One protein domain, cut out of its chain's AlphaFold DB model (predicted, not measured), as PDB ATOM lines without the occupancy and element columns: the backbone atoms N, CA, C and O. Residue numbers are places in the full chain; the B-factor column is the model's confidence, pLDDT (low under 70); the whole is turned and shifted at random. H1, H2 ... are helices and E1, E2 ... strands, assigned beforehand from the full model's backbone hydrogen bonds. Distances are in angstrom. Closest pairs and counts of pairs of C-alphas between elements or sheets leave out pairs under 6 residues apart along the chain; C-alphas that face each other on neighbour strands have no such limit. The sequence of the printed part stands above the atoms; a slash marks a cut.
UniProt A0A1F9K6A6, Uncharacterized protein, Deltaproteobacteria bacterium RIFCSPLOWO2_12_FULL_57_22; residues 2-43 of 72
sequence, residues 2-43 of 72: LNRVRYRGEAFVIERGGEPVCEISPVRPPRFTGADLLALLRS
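This is residues 2 to 43 of the 72 residues of an uncharacterized protein of Deltaproteobacteria bacterium RIFCSPLOWO2_12_FULL_57_22 (UniProt A0A1F9K6A6). Picture a strand hairpin, E1 and E2, with the short helix H1 near its open end, and a long arm, residues 29 to 43, that sticks out and ends in the helix H2. The arm makes much of the length, and the spans are 50 by 22 by 9 A. The printed part has 42 residues, with two named helices and two named strands that follow along the chain as H1, E1, E2, H2; the sheet, E1 - E2, is antiparallel and the class is mixed, helices and strands. The whole is extended, with a radius of gyration of the C-alphas of 16.8 A.

Find C-alpha 12 at (-48.612, -31.888, 44.745); from there E1, residues 12 to 16, runs 13.1 A. E2, residues 19 to 24, comes back over 15.0 A. Before them H1, residues 2 to 8, begins at C-alpha 2, (-39.442, -30.465, 44.568), and is 9.6 A long. H2, residues 34 to 43, is 14.2 A long and ends at C-alpha 43, (-40.853, -61.644, 22.307).

Look first at the hairpin of E1 and E2, antiparallel at 147 degrees between their directions. N 14 and O 22 are within hydrogen-bond range at 2.8 A, and so are N 12 and O 24 at 2.9 A. The closest C-alphas of H1 and E2 are those of Val 5 and Ile 24, 7.4 A apart; for H1 and E1 they are those of Val 5 and Phe 12, 7.9 A apart. H2 is apart from H1 and from E1. In H1 and H2 every O i to N i+4 pair is within hydrogen-bond range.

The C-alphas farthest apart are those of Gly 17 and Arg 42, 50.3 A. The printed part has no cut. The links H1 to E1 and E1 to E2 are tight, and E2 to H2 is short with 9 residues. Mean pLDDT of the printed part is 92.4, and no printed residue is under 70.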
ATOM      1  N   LEU A   2     -40.155 -29.344  45.213       88.88
ATOM      2  CA  LEU A   2     -39.442 -30.465  44.568       88.88
ATOM      3  C   LEU A   2     -38.608 -31.349  45.518       88.88
ATOM      4  O   LEU A   2     -38.649 -32.566  45.398       88.88
ATOM      5  N   ASN A   3     -37.927 -30.779  46.519       91.50
ATOM      6  CA  ASN A   3     -37.212 -31.583  47.525       91.50
ATOM      7  C   ASN A   3     -38.140 -32.509  48.327       91.50
ATOM      8  O   ASN A   3     -37.735 -33.603  48.698       91.50
ATOM      9  N   ARG A   4     -39.387 -32.107  48.590       91.12
ATOM     10  CA  ARG A   4     -40.362 -32.953  49.299       91.12
ATOM     11  C   ARG A   4     -40.876 -34.067  48.389       91.12
ATOM     12  O   ARG A   4     -40.971 -35.205  48.828       91.12
ATOM     13  N   VAL A   5     -41.083 -33.766  47.109       90.81
ATOM     14  CA  VAL A   5     -41.396 -34.781  46.092       90.81
ATOM     15  C   VAL A   5     -40.268 -35.812  45.986       90.81
ATOM     16  O   VAL A   5     -40.508 -37.010  46.084       90.81
ATOM     17  N   ARG A   6     -39.014 -35.354  45.881       86.19
ATOM     18  CA  ARG A   6     -37.842 -36.226  45.723       86.19
ATOM     19  C   ARG A   6     -37.493 -37.018  46.982       86.19
ATOM     20  O   ARG A   6     -37.234 -38.209  46.889       86.19
ATOM     21  N   TYR A   7     -37.430 -36.360  48.138       89.75
ATOM     22  CA  TYR A   7     -36.857 -36.947  49.356       89.75
ATOM     23  C   TYR A   7     -37.898 -37.411  50.375       89.75
ATOM     24  O   TYR A   7     -37.554 -38.152  51.289       89.75
ATOM     25  N   ARG A   8     -39.157 -36.978  50.248       90.19
ATOM     26  CA  ARG A   8     -40.251 -37.376  51.152       90.19
ATOM     27  C   ARG A   8     -41.375 -38.130  50.447       90.19
ATOM     28  O   ARG A   8     -42.315 -38.550  51.108       90.19
ATOM     29  N   GLY A   9     -41.278 -38.316  49.130       87.81
ATOM     30  CA  GLY A   9     -42.273 -39.055  48.356       87.81
ATOM     31  C   GLY A   9     -43.632 -38.356  48.259       87.81
ATOM     32  O   GLY A   9     -44.629 -39.013  47.975       87.81
ATOM     33  N   GLU A  10     -43.688 -37.048  48.513       94.12
ATOM     34  CA  GLU A  10     -44.934 -36.281  48.470       94.12
ATOM     35  C   GLU A  10     -45.371 -35.985  47.027       94.12
ATOM     36  O   GLU A  10     -44.533 -35.867  46.134       94.12
ATOM     37  N   ALA A  11     -46.675 -35.820  46.807       94.19
ATOM     38  CA  ALA A  11     -47.246 -35.384  45.535       94.19
ATOM     39  C   ALA A  11     -48.005 -34.065  45.728       94.19
ATOM     40  O   ALA A  11     -48.598 -33.836  46.783       94.19
ATOM     41  N   PHE A  12     -47.963 -33.197  44.721       95.19
ATOM     42  CA  PHE A  12     -48.612 -31.888  44.745       95.19
ATOM     43  C   PHE A  12     -49.466 -31.708  43.497       95.19
ATOM     44  O   PHE A  12     -48.963 -31.855  42.386       95.19
ATOM     45  N   VAL A  13     -50.725 -31.326  43.689       96.00
ATOM     46  CA  VAL A  13     -51.572 -30.805  42.614       96.00
ATOM     47  C   VAL A  13     -51.307 -29.307  42.498       96.00
ATOM     48  O   VAL A  13     -51.309 -28.589  43.498       96.00
ATOM     49  N   ILE A  14     -51.016 -28.846  41.288       95.12
ATOM     50  CA  ILE A  14     -50.825 -27.435  40.970       95.12
ATOM     51  C   ILE A  14     -52.155 -26.893  40.474       95.12
ATOM     52  O   ILE A  14     -52.737 -27.456  39.550       95.12
ATOM     53  N   GLU A  15     -52.618 -25.795  41.064       96.81
ATOM     54  CA  GLU A  15     -53.869 -25.131  40.699       96.81
ATOM     55  C   GLU A  15     -53.605 -23.772  40.040       96.81
ATOM     56  O   GLU A  15     -52.677 -23.046  40.411       96.81
ATOM     57  N   ARG A  16     -54.452 -23.391  39.080       94.19
ATOM     58  CA  ARG A  16     -54.493 -22.056  38.475       94.19
ATOM     59  C   ARG A  16     -55.920 -21.528  38.544       94.19
ATOM     60  O   ARG A  16     -56.796 -22.010  37.843       94.19
ATOM     61  N   GLY A  17     -56.143 -20.510  39.375       93.88
ATOM     62  CA  GLY A  17     -57.485 -19.953  39.581       93.88
ATOM     63  C   GLY A  17     -58.432 -20.894  40.332       93.88
ATOM     64  O   GLY A  17     -59.630 -20.840  40.094       93.88
ATOM     65  N   GLY A  18     -57.898 -21.759  41.203       93.69
ATOM     66  CA  GLY A  18     -58.668 -22.784  41.922       93.69
ATOM     67  C   GLY A  18     -58.913 -24.064  41.120       93.69
ATOM     68  O   GLY A  18     -59.432 -25.026  41.671       93.69
ATOM     69  N   GLU A  19     -58.510 -24.098  39.847       94.06
ATOM     70  CA  GLU A  19     -58.651 -25.274  38.991       94.06
ATOM     71  C   GLU A  19     -57.332 -26.055  38.899       94.06
ATOM     72  O   GLU A  19     -56.286 -25.450  38.632       94.06
ATOM     73  N   PRO A  20     -57.340 -27.384  39.079       95.62
ATOM     74  CA  PRO A  20     -56.143 -28.209  38.969       95.62
ATOM     75  C   PRO A  20     -55.631 -28.248  37.522       95.62
ATOM     76  O   PRO A  20     -56.367 -28.580  36.594       95.62
ATOM     77  N   VAL A  21     -54.347 -27.937  37.323       96.50
ATOM     78  CA  VAL A  21     -53.702 -27.900  35.998       96.50
ATOM     79  C   VAL A  21     -52.714 -29.040  35.765       96.50
ATOM     80  O   VAL A  21     -52.594 -29.514  34.639       96.50
ATOM     81  N   CYS A  22     -51.992 -29.484  36.795       95.06
ATOM     82  CA  CYS A  22     -51.078 -30.623  36.697       95.06
ATOM     83  C   CYS A  22     -50.737 -31.207  38.074       95.06
ATOM     84  O   CYS A  22     -51.021 -30.604  39.108       95.06
ATOM     85  N   GLU A  23     -50.097 -32.376  38.081       95.06
ATOM     86  CA  GLU A  23     -49.573 -33.021  39.283       95.06
ATOM     87  C   GLU A  23     -48.052 -33.159  39.185       95.06
ATOM     88  O   GLU A  23     -47.505 -33.524  38.143       95.06
ATOM     89  N   ILE A  24     -47.366 -32.896  40.295       95.00
ATOM     90  CA  ILE A  24     -45.949 -33.200  40.467       95.00
ATOM     91  C   ILE A  24     -45.840 -34.302  41.514       95.00
ATOM     92  O   ILE A  24     -46.089 -34.072  42.698       95.00
ATOM     93  N   SER A  25     -45.427 -35.485  41.070       94.62
ATOM     94  CA  SER A  25     -45.294 -36.679  41.899       94.62
ATOM     95  C   SER A  25     -43.877 -37.263  41.831       94.62
ATOM     96  O   SER A  25     -43.088 -36.911  40.945       94.62
ATOM     97  N   PRO A  26     -43.490 -38.119  42.794       92.12
ATOM     98  CA  PRO A  26     -42.167 -38.726  42.797       92.12
ATOM     99  C   PRO A  26     -41.986 -39.637  41.587       92.12
ATOM    100  O   PRO A  26     -42.851 -40.465  41.292       92.12
ATOM    101  N   VAL A  27     -40.821 -39.554  40.944       88.12
ATOM    102  CA  VAL A  27     -40.447 -40.505  39.894       88.12
ATOM    103  C   VAL A  27     -40.342 -41.891  40.519       88.12
ATOM    104  O   VAL A  27     -39.485 -42.146  41.365       88.12
ATOM    105  N   ARG A  28     -41.222 -42.798  40.097       82.06
ATOM    106  CA  ARG A  28     -41.146 -44.216  40.437       82.06
ATOM    107  C   ARG A  28     -40.558 -44.927  39.227       82.06
ATOM    108  O   ARG A  28     -41.268 -45.041  38.229       82.06
ATOM    109  N   PRO A  29     -39.286 -45.365  39.268       76.25
ATOM    110  CA  PRO A  29     -38.763 -46.154  38.171       76.25
ATOM    111  C   PRO A  29     -39.661 -47.389  38.020       76.25
ATOM    112  O   PRO A  29     -40.007 -48.013  39.033       76.25
ATOM    113  N   PRO A  30     -40.090 -47.731  36.794       79.31
ATOM    114  CA  PRO A  30     -40.817 -48.968  36.585       79.31
ATOM    115  C   PRO A  30     -39.965 -50.124  37.115       79.31
ATOM    116  O   PRO A  30     -38.737 -50.119  36.990       79.31
ATOM    117  N   ARG A  31     -40.609 -51.119  37.735       85.88
ATOM    118  CA  ARG A  31     -39.931 -52.376  38.060       85.88
ATOM    119  C   ARG A  31     -39.631 -53.071  36.738       85.88
ATOM    120  O   ARG A  31     -40.504 -53.716  36.177       85.88
ATOM    121  N   PHE A  32     -38.422 -52.864  36.241       89.75
ATOM    122  CA  PHE A  32     -37.920 -53.479  35.027       89.75
ATOM    123  C   PHE A  32     -36.539 -54.042  35.323       89.75
ATOM    124  O   PHE A  32     -35.627 -53.332  35.746       89.75
ATOM    125  N   THR A  33     -36.415 -55.348  35.167       93.94
ATOM    126  CA  THR A  33     -35.221 -56.120  35.482       93.94
ATOM    127  C   THR A  33     -34.516 -56.558  34.202       93.94
ATOM    128  O   THR A  33     -35.071 -56.518  33.105       93.94
ATOM    129  N   GLY A  34     -33.283 -57.053  34.331       95.69
ATOM    130  CA  GLY A  34     -32.586 -57.672  33.200       95.69
ATOM    131  C   GLY A  34     -33.309 -58.908  32.649       95.69
ATOM    132  O   GLY A  34     -33.212 -59.194  31.458       95.69
ATOM    133  N   ALA A  35     -34.073 -59.620  33.488       96.44
ATOM    134  CA  ALA A  35     -34.907 -60.730  33.037       96.44
ATOM    135  C   ALA A  35     -36.063 -60.238  32.153       96.44
ATOM    136  O   ALA A  35     -36.337 -60.856  31.124       96.44
ATOM    137  N   ASP A  36     -36.666 -59.098  32.504       95.50
ATOM    138  CA  ASP A  36     -37.714 -58.458  31.701       95.50
ATOM    139  C   ASP A  36     -37.165 -57.997  30.345       95.50
ATOM    140  O   ASP A  36     -37.807 -58.213  29.319       95.50
ATOM    141  N   LEU A  37     -35.935 -57.466  30.307       95.25
ATOM    142  CA  LEU A  37     -35.250 -57.130  29.052       95.25
ATOM    143  C   LEU A  37     -35.054 -58.359  28.159       95.25
ATOM    144  O   LEU A  37     -35.341 -58.323  26.965       95.25
ATOM    145  N   LEU A  38     -34.577 -59.461  28.733       96.88
ATOM    146  CA  LEU A  38     -34.350 -60.707  28.003       96.88
ATOM    147  C   LEU A  38     -35.657 -61.317  27.486       96.88
ATOM    148  O   LEU A  38     -35.696 -61.828  26.367       96.88
ATOM    149  N   ALA A  39     -36.723 -61.262  28.286       96.31
ATOM    150  CA  ALA A  39     -38.055 -61.689  27.876       96.31
ATOM    151  C   ALA A  39     -38.589 -60.819  26.730       96.31
ATOM    152  O   ALA A  39     -39.064 -61.360  25.731       96.31
ATOM    153  N   LEU A  40     -38.431 -59.496  26.830       95.75
ATOM    154  CA  LEU A  40     -38.822 -58.555  25.786       95.75
ATOM    155  C   LEU A  40     -38.097 -58.857  24.472       95.75
ATOM    156  O   LEU A  40     -38.757 -59.087  23.463       95.75
ATOM    157  N   LEU A  41     -36.764 -58.957  24.486       94.56
ATOM    158  CA  LEU A  41     -35.971 -59.246  23.283       94.56
ATOM    159  C   LEU A  41     -36.372 -60.563  22.608       94.56
ATOM    160  O   LEU A  41     -36.360 -60.658  21.386       94.56
ATOM    161  N   ARG A  42     -36.753 -61.574  23.395       95.12
ATOM    162  CA  ARG A  42     -37.244 -62.856  22.870       95.12
ATOM    163  C   ARG A  42     -38.655 -62.777  22.292       95.12
ATOM    164  O   ARG A  42     -38.995 -63.606  21.455       95.12
ATOM    165  N   SER A  43     -39.472 -61.837  22.766       96.00
ATOM    166  CA  SER A  43     -40.853 -61.644  22.307       96.00
ATOM    167  C   SER A  43     -40.955 -60.825  21.018       96.00
ATOM    168  O   SER A  43     -41.965 -60.904  20.321       96.00
TER     169      SER A  43